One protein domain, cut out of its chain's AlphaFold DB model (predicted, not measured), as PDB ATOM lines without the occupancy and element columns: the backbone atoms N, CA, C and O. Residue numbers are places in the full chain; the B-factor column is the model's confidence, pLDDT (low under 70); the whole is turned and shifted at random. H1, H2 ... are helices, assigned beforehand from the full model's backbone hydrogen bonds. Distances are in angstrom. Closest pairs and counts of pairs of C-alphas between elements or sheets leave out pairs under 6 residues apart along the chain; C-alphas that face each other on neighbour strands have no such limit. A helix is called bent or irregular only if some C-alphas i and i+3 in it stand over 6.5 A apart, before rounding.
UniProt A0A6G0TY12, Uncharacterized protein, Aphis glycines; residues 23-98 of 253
ATOM      1  N   ARG A  23     -23.071 -23.506 -12.139       86.19
ATOM      2  CA  ARG A  23     -22.311 -24.535 -12.866       86.19
ATOM      3  C   ARG A  23     -21.053 -24.953 -12.099       86.19
ATOM      4  O   ARG A  23     -20.902 -26.126 -11.781       86.19
ATOM      5  N   LYS A  24     -20.241 -23.985 -11.655       86.06
ATOM      6  CA  LYS A  24     -19.050 -24.252 -10.827       86.06
ATOM      7  C   LYS A  24     -19.374 -24.923  -9.487       86.06
ATOM      8  O   LYS A  24     -18.529 -25.618  -8.934       86.06
ATOM      9  N   ARG A  25     -20.556 -24.685  -8.907       86.00
ATOM     10  CA  ARG A  25     -20.991 -25.356  -7.669       86.00
ATOM     11  C   ARG A  25     -21.326 -26.826  -7.918       86.00
ATOM     12  O   ARG A  25     -20.935 -27.648  -7.100       86.00
ATOM     13  N   VAL A  26     -22.008 -27.130  -9.023       88.56
ATOM     14  CA  VAL A  26     -22.340 -28.505  -9.431       88.56
ATOM     15  C   VAL A  26     -21.073 -29.279  -9.790       88.56
ATOM     16  O   VAL A  26     -20.856 -30.351  -9.244       88.56
ATOM     17  N   GLU A  27     -20.185 -28.689 -10.595       87.94
ATOM     18  CA  GLU A  27     -18.891 -29.292 -10.949       87.94
ATOM     19  C   GLU A  27     -18.054 -29.604  -9.697       87.94
ATOM     20  O   GLU A  27     -17.503 -30.690  -9.582       87.94
ATOM     21  N   ARG A  28     -18.015 -28.696  -8.708       87.25
ATOM     22  CA  ARG A  28     -17.318 -28.934  -7.427       87.25
ATOM     23  C   ARG A  28     -17.955 -30.018  -6.558       87.25
ATOM     24  O   ARG A  28     -17.243 -30.620  -5.763       87.25
ATOM     25  N   ALA A  29     -19.265 -30.232  -6.663       87.94
ATOM     26  CA  ALA A  29     -19.967 -31.254  -5.887       87.94
ATOM     27  C   ALA A  29     -19.704 -32.675  -6.413       87.94
ATOM     28  O   ALA A  29     -19.871 -33.631  -5.669       87.94
ATOM     29  N   GLN A  30     -19.282 -32.798  -7.674       90.81
ATOM     30  CA  GLN A  30     -18.980 -34.069  -8.340       90.81
ATOM     31  C   GLN A  30     -17.485 -34.441  -8.283       90.81
ATOM     32  O   GLN A  30     -17.084 -35.439  -8.875       90.81
ATOM     33  N   GLN A  31     -16.647 -33.647  -7.605       90.94
ATOM     34  CA  GLN A  31     -15.205 -33.899  -7.531       90.94
ATOM     35  C   GLN A  31     -14.870 -35.037  -6.566       90.94
ATOM     36  O   GLN A  31     -15.382 -35.089  -5.448       90.94
ATOM     37  N   LEU A  32     -13.927 -35.886  -6.976       93.50
ATOM     38  CA  LEU A  32     -13.327 -36.904  -6.113       93.50
ATOM     39  C   LEU A  32     -12.395 -36.261  -5.061       93.50
ATOM     40  O   LEU A  32     -11.861 -35.174  -5.308       93.50
ATOM     41  N   PRO A  33     -12.135 -36.917  -3.912       93.75
ATOM     42  CA  PRO A  33     -11.268 -36.380  -2.855       93.75
ATOM     43  C   PRO A  33      -9.886 -35.914  -3.345       93.75
ATOM     44  O   PRO A  33      -9.447 -34.817  -3.001       93.75
ATOM     45  N   GLU A  34      -9.248 -36.679  -4.229       92.94
ATOM     46  CA  GLU A  34      -7.938 -36.356  -4.815       92.94
ATOM     47  C   GLU A  34      -7.982 -35.087  -5.696       92.94
ATOM     48  O   GLU A  34      -7.101 -34.220  -5.655       92.94
ATOM     49  N   GLN A  35      -9.076 -34.898  -6.439       91.38
ATOM     50  CA  GLN A  35      -9.314 -33.690  -7.237       91.38
ATOM     51  C   GLN A  35      -9.586 -32.459  -6.352       91.38
ATOM     52  O   GLN A  35      -9.259 -31.325  -6.713       91.38
ATOM     53  N   ILE A  36     -10.190 -32.659  -5.176       90.25
ATOM     54  CA  ILE A  36     -10.388 -31.597  -4.184       90.25
ATOM     55  C   ILE A  36      -9.042 -31.185  -3.583       90.25
ATOM     56  O   ILE A  36      -8.776 -29.988  -3.442       90.25
ATOM     57  N   GLU A  37      -8.191 -32.153  -3.252       93.75
ATOM     58  CA  GLU A  37      -6.882 -31.905  -2.657       93.75
ATOM     59  C   GLU A  37      -5.943 -31.163  -3.610       93.75
ATOM     60  O   GLU A  37      -5.404 -30.117  -3.237       93.75
ATOM     61  N   THR A  38      -5.832 -31.615  -4.860       93.94
ATOM     62  CA  THR A  38      -5.050 -30.937  -5.910       93.94
ATOM     63  C   THR A  38      -5.537 -29.505  -6.150       93.94
ATOM     64  O   THR A  38      -4.736 -28.566  -6.191       93.94
ATOM     65  N   ARG A  39      -6.858 -29.282  -6.209       92.62
ATOM     66  CA  ARG A  39      -7.450 -27.937  -6.322       92.62
ATOM     67  C   ARG A  39      -7.108 -27.053  -5.122       92.62
ATOM     68  O   ARG A  39      -6.772 -25.880  -5.304       92.62
ATOM     69  N   ASN A  40      -7.212 -27.586  -3.906       94.25
ATOM     70  CA  ASN A  40      -6.884 -26.856  -2.683       94.25
ATOM     71  C   ASN A  40      -5.383 -26.538  -2.613       94.25
ATOM     72  O   ASN A  40      -5.021 -25.422  -2.242       94.25
ATOM     73  N   ALA A  41      -4.516 -27.468  -3.022       94.94
ATOM     74  CA  ALA A  41      -3.074 -27.266  -3.115       94.94
ATOM     75  C   ALA A  41      -2.723 -26.157  -4.116       94.94
ATOM     76  O   ALA A  41      -2.048 -25.196  -3.748       94.94
ATOM     77  N   ALA A  42      -3.281 -26.209  -5.330       95.00
ATOM     78  CA  ALA A  42      -3.115 -25.156  -6.330       95.00
ATOM     79  C   ALA A  42      -3.614 -23.793  -5.820       95.00
ATOM     80  O   ALA A  42      -3.004 -22.757  -6.082       95.00
ATOM     81  N   GLN A  43      -4.707 -23.770  -5.050       95.12
ATOM     82  CA  GLN A  43      -5.203 -22.539  -4.439       95.12
ATOM     83  C   GLN A  43      -4.252 -21.989  -3.367       95.12
ATOM     84  O   GLN A  43      -4.069 -20.771  -3.304       95.12
ATOM     85  N   ARG A  44      -3.639 -22.850  -2.541       96.31
ATOM     86  CA  ARG A  44      -2.628 -22.441  -1.552       96.31
ATOM     87  C   ARG A  44      -1.416 -21.807  -2.232       96.31
ATOM     88  O   ARG A  44      -1.024 -20.723  -1.814       96.31
ATOM     89  N   ILE A  45      -0.904 -22.429  -3.297       94.94
ATOM     90  CA  ILE A  45       0.243 -21.925  -4.075       94.94
ATOM     91  C   ILE A  45      -0.072 -20.544  -4.656       94.94
ATOM     92  O   ILE A  45       0.607 -19.579  -4.317       94.94
ATOM     93  N   ARG A  46      -1.178 -20.403  -5.404       95.00
ATOM     94  CA  ARG A  46      -1.599 -19.105  -5.972       95.00
ATOM     95  C   ARG A  46      -1.749 -18.012  -4.914       95.00
ATOM     96  O   ARG A  46      -1.390 -16.860  -5.131       95.00
ATOM     97  N   THR A  47      -2.303 -18.368  -3.755       93.44
ATOM     98  CA  THR A  47      -2.487 -17.418  -2.653       93.44
ATOM     99  C   THR A  47      -1.146 -17.022  -2.030       93.44
ATOM    100  O   THR A  47      -0.969 -15.862  -1.675       93.44
ATOM    101  N   ALA A  48      -0.200 -17.956  -1.896       93.88
ATOM    102  CA  ALA A  48       1.141 -17.681  -1.385       93.88
ATOM    103  C   ALA A  48       1.938 -16.783  -2.341       93.88
ATOM    104  O   ALA A  48       2.521 -15.799  -1.897       93.88
ATOM    105  N   GLU A  49       1.884 -17.051  -3.647       95.31
ATOM    106  CA  GLU A  49       2.514 -16.215  -4.675       95.31
ATOM    107  C   GLU A  49       1.937 -14.796  -4.690       95.31
ATOM    108  O   GLU A  49       2.684 -13.821  -4.727       95.31
ATOM    109  N   SER A  50       0.609 -14.664  -4.592       92.75
ATOM    110  CA  SER A  50      -0.048 -13.357  -4.489       92.75
ATOM    111  C   SER A  50       0.374 -12.593  -3.233       92.75
ATOM    112  O   SER A  50       0.518 -11.378  -3.302       92.75
ATOM    113  N   ARG A  51       0.581 -13.281  -2.100       91.62
ATOM    114  CA  ARG A  51       1.076 -12.665  -0.856       91.62
ATOM    115  C   ARG A  51       2.549 -12.279  -0.945       91.62
ATOM    116  O   ARG A  51       2.941 -11.303  -0.331       91.62
ATOM    117  N   ALA A  52       3.366 -13.028  -1.683       92.06
ATOM    118  CA  ALA A  52       4.782 -12.708  -1.862       92.06
ATOM    119  C   ALA A  52       5.000 -11.448  -2.719       92.06
ATOM    120  O   ALA A  52       6.026 -10.791  -2.590       92.06
ATOM    121  N   ARG A  53       4.030 -11.113  -3.580       93.94
ATOM    122  CA  ARG A  53       4.041  -9.918  -4.441       93.94
ATOM    123  C   ARG A  53       3.274  -8.728  -3.846       93.94
ATOM    124  O   ARG A  53       3.119  -7.725  -4.536       93.94
ATOM    125  N   GLU A  54       2.747  -8.849  -2.624       95.00
ATOM    126  CA  GLU A  54       1.929  -7.800  -2.000       95.00
ATOM    127  C   GLU A  54       2.790  -6.587  -1.612       95.00
ATOM    128  O   GLU A  54       3.910  -6.745  -1.121       95.00
ATOM    129  N   SER A  55       2.270  -5.372  -1.814       95.81
ATOM    130  CA  SER A  55       2.895  -4.168  -1.255       95.81
ATOM    131  C   SER A  55       2.650  -4.079   0.257       95.81
ATOM    132  O   SER A  55       1.764  -4.742   0.804       95.81
ATOM    133  N   GLN A  56       3.411  -3.228   0.944       94.00
ATOM    134  CA  GLN A  56       3.249  -3.020   2.385       94.00
ATOM    135  C   GLN A  56       1.835  -2.517   2.744       94.00
ATOM    136  O   GLN A  56       1.218  -3.039   3.667       94.00
ATOM    137  N   GLU A  57       1.275  -1.587   1.965       95.06
ATOM    138  CA  GLU A  57      -0.096  -1.091   2.163       95.06
ATOM    139  C   GLU A  57      -1.143  -2.202   1.984       95.06
ATOM    140  O   GLU A  57      -2.020  -2.384   2.827       95.06
ATOM    141  N   GLN A  58      -1.012  -3.018   0.930       93.94
ATOM    142  CA  GLN A  58      -1.918  -4.144   0.673       93.94
ATOM    143  C   GLN A  58      -1.859  -5.198   1.787       93.94
ATOM    144  O   GLN A  58      -2.878  -5.796   2.154       93.94
ATOM    145  N   ARG A  59      -0.665  -5.430   2.348       93.06
ATOM    146  CA  ARG A  59      -0.472  -6.301   3.511       93.06
ATOM    147  C   ARG A  59      -1.221  -5.770   4.730       93.06
ATOM    148  O   ARG A  59      -1.911  -6.550   5.397       93.06
ATOM    149  N   ASP A  60      -1.087  -4.480   5.016       95.12
ATOM    150  CA  ASP A  60      -1.678  -3.846   6.194       95.12
ATOM    151  C   ASP A  60      -3.210  -3.811   6.101       95.12
ATOM    152  O   ASP A  60      -3.893  -4.201   7.053       95.12
ATOM    153  N   GLU A  61      -3.769  -3.498   4.929       95.62
ATOM    154  CA  GLU A  61      -5.212  -3.596   4.674       95.62
ATOM    155  C   GLU A  61      -5.737  -5.023   4.885       95.62
ATOM    156  O   GLU A  61      -6.747  -5.240   5.564       95.62
ATOM    157  N   ARG A  62      -5.036  -6.033   4.352       93.94
ATOM    158  CA  ARG A  62      -5.411  -7.445   4.523       93.94
ATOM    159  C   ARG A  62      -5.395  -7.856   5.995       93.94
ATOM    160  O   ARG A  62      -6.276  -8.602   6.438       93.94
ATOM    161  N   LEU A  63      -4.398  -7.407   6.760       95.12
ATOM    162  CA  LEU A  63      -4.306  -7.661   8.199       95.12
ATOM    163  C   LEU A  63      -5.460  -6.994   8.955       95.12
ATOM    164  O   LEU A  63      -6.133  -7.671   9.735       95.12
ATOM    165  N   GLN A  64      -5.763  -5.725   8.671       95.81
ATOM    166  CA  GLN A  64      -6.895  -5.014   9.277       95.81
ATOM    167  C   GLN A  64      -8.243  -5.685   8.966       95.81
ATOM    168  O   GLN A  64      -9.072  -5.880   9.865       95.81
ATOM    169  N   GLN A  65      -8.458  -6.117   7.720       95.06
ATOM    170  CA  GLN A  65      -9.664  -6.854   7.329       95.06
ATOM    171  C   GLN A  65      -9.775  -8.199   8.061       95.06
ATOM    172  O   GLN A  65     -10.861  -8.567   8.524       95.06
ATOM    173  N   ASN A  66      -8.665  -8.929   8.214       94.75
ATOM    174  CA  ASN A  66      -8.639 -10.187   8.960       94.75
ATOM    175  C   ASN A  66      -8.940  -9.988  10.453       94.75
ATOM    176  O   ASN A  66      -9.721 -10.760  11.018       94.75
ATOM    177  N   ILE A  67      -8.380  -8.950  11.082       95.62
ATOM    178  CA  ILE A  67      -8.659  -8.596  12.484       95.62
ATOM    179  C   ILE A  67     -10.151  -8.300  12.658       95.62
ATOM    180  O   ILE A  67     -10.809  -8.888  13.520       95.62
ATOM    181  N   THR A  68     -10.710  -7.461  11.785       96.06
ATOM    182  CA  THR A  68     -12.127  -7.073  11.820       96.06
ATOM    183  C   THR A  68     -13.046  -8.282  11.644       96.06
ATOM    184  O   THR A  68     -13.981  -8.477  12.424       96.06
ATOM    185  N   ARG A  69     -12.758  -9.160  10.671       94.56
ATOM    186  CA  ARG A  69     -13.528 -10.397  10.450       94.56
ATOM    187  C   ARG A  69     -13.469 -11.341  11.645       94.56
ATOM    188  O   ARG A  69     -14.503 -11.883  12.035       94.56
ATOM    189  N   THR A  70     -12.286 -11.526  12.225       94.06
ATOM    190  CA  THR A  70     -12.085 -12.416  13.377       94.06
ATOM    191  C   THR A  70     -12.825 -11.892  14.605       94.06
ATOM    192  O   THR A  70     -13.514 -12.655  15.284       94.06
ATOM    193  N   ARG A  71     -12.770 -10.576  14.847       94.88
ATOM    194  CA  ARG A  71     -13.519  -9.914  15.922       94.88
ATOM    195  C   ARG A  71     -15.030 -10.082  15.746       94.88
ATOM    196  O   ARG A  71     -15.690 -10.564  16.663       94.88
ATOM    197  N   ALA A  72     -15.558  -9.797  14.556       94.94
ATOM    198  CA  ALA A  72     -16.984  -9.944  14.264       94.94
ATOM    199  C   ALA A  72     -17.475 -11.401  14.377       94.94
ATOM    200  O   ALA A  72     -18.600 -11.651  14.809       94.94
ATOM    201  N   ALA A  73     -16.649 -12.382  13.994       93.69
ATOM    202  CA  ALA A  73     -16.967 -13.799  14.171       93.69
ATOM    203  C   ALA A  73     -17.010 -14.189  15.658       93.69
ATOM    204  O   ALA A  73     -17.937 -14.874  16.090       93.69
ATOM    205  N   ARG A  74     -16.047 -13.707  16.457       93.94
ATOM    206  CA  ARG A  74     -16.011 -13.938  17.906       93.94
ATOM    207  C   ARG A  74     -17.220 -13.321  18.607       93.94
ATOM    208  O   ARG A  74     -17.834 -13.988  19.433       93.94
ATOM    209  N   GLU A  75     -17.595 -12.095  18.254       94.00
ATOM    210  CA  GLU A  75     -18.782 -11.419  18.797       94.00
ATOM    211  C   GLU A  75     -20.072 -12.185  18.472       94.00
ATOM    212  O   GLU A  75     -20.883 -12.413  19.370       94.00
ATOM    213  N   ARG A  76     -20.226 -12.675  17.234       92.88
ATOM    214  CA  ARG A  76     -21.357 -13.540  16.853       92.88
ATOM    215  C   ARG A  76     -21.403 -14.830  17.668       92.88
ATOM    216  O   ARG A  76     -22.462 -15.175  18.178       92.88
ATOM    217  N   ASN A  77     -20.269 -15.509  17.842       92.50
ATOM    218  CA  ASN A  77     -20.204 -16.735  18.642       92.50
ATOM    219  C   ASN A  77     -20.526 -16.482  20.124       92.50
ATOM    220  O   ASN A  77     -21.212 -17.275  20.758       92.50
ATOM    221  N   ILE A  78     -20.071 -15.361  20.687       93.81
ATOM    222  CA  ILE A  78     -20.414 -14.986  22.065       93.81
ATOM    223  C   ILE A  78     -21.912 -14.681  22.178       93.81
ATOM    224  O   ILE A  78     -22.550 -15.111  23.138       93.81
ATOM    225  N   ALA A  79     -22.488 -13.963  21.212       94.06
ATOM    226  CA  ALA A  79     -23.912 -13.650  21.199       94.06
ATOM    227  C   ALA A  79     -24.779 -14.916  21.125       94.06
ATOM    228  O   ALA A  79     -25.737 -15.035  21.886       94.06
ATOM    229  N   THR A  80     -24.416 -15.891  20.283       92.38
ATOM    230  CA  THR A  80     -25.154 -17.161  20.184       92.38
ATOM    231  C   THR A  80     -25.068 -17.977  21.470       92.38
ATOM    232  O   THR A  80     -26.081 -18.511  21.915       92.38
ATOM    233  N   VAL A  81     -23.897 -18.045  22.111       92.38
ATOM    234  CA  VAL A  81     -23.744 -18.726  23.409       92.38
ATOM    235  C   VAL A  81     -24.580 -18.037  24.490       92.38
ATOM    236  O   VAL A  81     -25.332 -18.706  25.195       92.38
ATOM    237  N   ARG A  82     -24.523 -16.703  24.575       91.88
ATOM    238  CA  ARG A  82     -25.319 -15.923  25.538       91.88
ATOM    239  C   ARG A  82     -26.818 -16.116  25.347       91.88
ATOM    240  O   ARG A  82     -27.543 -16.200  26.334       91.88
ATOM    241  N   GLU A  83     -27.287 -16.190  24.106       88.94
ATOM    242  CA  GLU A  83     -28.705 -16.419  23.827       88.94
ATOM    243  C   GLU A  83     -29.140 -17.825  24.250       88.94
ATOM    244  O   GLU A  83     -30.156 -17.982  24.928       88.94
ATOM    245  N   ARG A  84     -28.317 -18.845  23.970       84.44
ATOM    246  CA  ARG A  84     -28.563 -20.216  24.452       84.44
ATOM    247  C   ARG A  84     -28.602 -20.284  25.978       84.44
ATOM    248  O   ARG A  84     -29.452 -20.977  26.533       84.44
ATOM    249  N   ASP A  85     -27.726 -19.560  26.668       83.81
ATOM    250  CA  ASP A  85     -27.719 -19.506  28.135       83.81
ATOM    251  C   ASP A  85     -28.941 -18.783  28.702       83.81
ATOM    252  O   ASP A  85     -29.551 -19.272  29.654       83.81
ATOM    253  N   ARG A  86     -29.371 -17.675  28.088       85.88
ATOM    254  CA  ARG A  86     -30.627 -16.999  28.453       85.88
ATOM    255  C   ARG A  86     -31.831 -17.913  28.274       85.88
ATOM    256  O   ARG A  86     -32.690 -17.957  29.153       85.88
ATOM    257  N   GLN A  87     -31.890 -18.656  27.171       80.44
ATOM    258  CA  GLN A  87     -32.964 -19.609  26.915       80.44
ATOM    259  C   GLN A  87     -32.967 -20.735  27.960       80.44
ATOM    260  O   GLN A  87     -34.012 -21.018  28.545       80.44
ATOM    261  N   ARG A  88     -31.796 -21.300  28.291       75.81
ATOM    262  CA  ARG A  88     -31.649 -22.294  29.370       75.81
ATOM    263  C   ARG A  88     -32.117 -21.759  30.723       75.81
ATOM    264  O   ARG A  88     -32.864 -22.437  31.426       75.81
ATOM    265  N   GLN A  89     -31.728 -20.535  31.077       76.12
ATOM    266  CA  GLN A  89     -32.151 -19.905  32.328       76.12
ATOM    267  C   GLN A  89     -33.660 -19.622  32.363       76.12
ATOM    268  O   GLN A  89     -34.276 -19.797  33.411       76.12
ATOM    269  N   ARG A  90     -34.280 -19.221  31.243       72.81
ATOM    270  CA  ARG A  90     -35.741 -19.039  31.150       72.81
ATOM    271  C   ARG A  90     -36.490 -20.348  31.409       72.81
ATOM    272  O   ARG A  90     -37.373 -20.358  32.261       72.81
ATOM    273  N   ILE A  91     -36.079 -21.438  30.755       65.75
ATOM    274  CA  ILE A  91     -36.669 -22.776  30.936       65.75
ATOM    275  C   ILE A  91     -36.491 -23.265  32.386       65.75
ATOM    276  O   ILE A  91     -37.415 -23.780  33.004       65.75
ATOM    277  N   SER A  92     -35.315 -23.062  32.984       66.19
ATOM    278  CA  SER A  92     -35.075 -23.443  34.385       66.19
ATOM    279  C   SER A  92     -35.944 -22.650  35.377       66.19
ATOM    280  O   SER A  92     -36.456 -23.203  36.357       66.19
ATOM    281  N   ARG A  93     -36.162 -21.352  35.121       66.38
ATOM    282  CA  ARG A  93     -37.006 -20.499  35.972       66.38
ATOM    283  C   ARG A  93     -38.493 -20.819  35.839       66.38
ATOM    284  O   ARG A  93     -39.180 -20.749  36.858       66.38
ATOM    285  N   SER A  94     -38.984 -21.190  34.653       62.34
ATOM    286  CA  SER A  94     -40.379 -21.634  34.500       62.34
ATOM    287  C   SER A  94     -40.645 -22.897  35.322       62.34
ATOM    288  O   SER A  94     -41.623 -22.937  36.063       62.34
ATOM    289  N   LEU A  95     -39.712 -23.856  35.330       61.16
ATOM    290  CA  LEU A  95     -39.814 -25.087  36.125       61.16
ATOM    291  C   LEU A  95     -39.778 -24.855  37.647       61.16
ATOM    292  O   LEU A  95     -40.450 -25.563  38.389       61.16
ATOM    293  N   THR A  96     -39.030 -23.855  38.128       59.91
ATOM    294  CA  THR A  96     -38.916 -23.563  39.574       59.91
ATOM    295  C   THR A  96     -40.141 -22.813  40.113       59.91
ATOM    296  O   THR A  96     -40.471 -22.915  41.293       59.91
ATOM    297  N   ARG A  97     -40.815 -22.038  39.252       56.12
ATOM    298  CA  ARG A  97     -41.962 -21.189  39.611       56.12
ATOM    299  C   ARG A  97     -43.315 -21.825  39.267       56.12
ATOM    300  O   ARG A  97     -44.344 -21.306  39.695       56.12
ATOM    301  N   ALA A  98     -43.329 -22.927  38.519       59.28
ATOM    302  CA  ALA A  98     -44.546 -23.654  38.200       59.28
ATOM    303  C   ALA A  98     -45.118 -24.328  39.458       59.28
ATOM    304  O   ALA A  98     -44.572 -25.297  39.989       59.28
TER     305      ALA A  98
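Overview. This is residues 23 to 98 of the 253 residues of an uncharacterized protein of Aphis glycines (UniProt A0A6G0TY12). A very long straight helix, H3, and a helix less than half its length, H2, meet near their ends in an open V, with the corner at residues 53 to 55. At the other end of H2, away from the corner, the short helix H1 turns out of the plane of the V, and the space between the two arms is empty. The printed part has 76 residues with three named helices, in the order H1, H2, H3, and no named strand; its class is all helix. It is extended, with a radius of gyration of the C-alphas of 22.1 A, and its outline is flat, with spans of 64 by 39 by 20 A.

Along the chain. H3, the longest helix, takes residues 56 to 97, 42 residues, and measures 61.3 A from its first to its last C-alpha. It begins at C-alpha 56 at (3.249, -3.020, 2.385) and ends at C-alpha 97 at (-41.962, -21.189, 39.611). H2 takes residues 33 to 52, 20 residues, and measures 28.6 A. H1 takes residues 23 to 29, and its first C-alpha stands at (-22.311, -24.535, -12.866); it measures 10.0 A. No helix is bent or irregular.

Arrangement. H3 touches no helix. H2 is close to H3 but not clearly touching it, with 1 pair of C-alphas within 8 A, those of Arg 51 and Arg 59, 7.9 A apart. The two run opposite ways at a steep tilt of 53 degrees, and their centres are 30.3 A apart. H1 and H2 are apart, but only just: their closest C-alphas are 8.1 A apart. H1 and H3 are apart. Residues 63 to 98 stand free, of which 63 to 97 belong to H3. Residues 40 to 50, which belong to H2, stand free as well. In H1, H2 and H3 every backbone O i to N i+4 pair is within hydrogen-bond range.

Size, cuts and confidence. The two C-alphas farthest apart are those of Arg 53 and Ala 98, 66.1 A from each other. The first and last printed C-alphas, those of Arg 23 and Ala 98, are 55.7 A apart. The printed part has no cut. The links from H1 to H2 and from H2 to H3 are both tight, with 3 residues in each. The mean pLDDT of the printed part is 88.6; the model's confidence is low, under 70, at residues 91 to 98, of which 91 to 97 belong to H3.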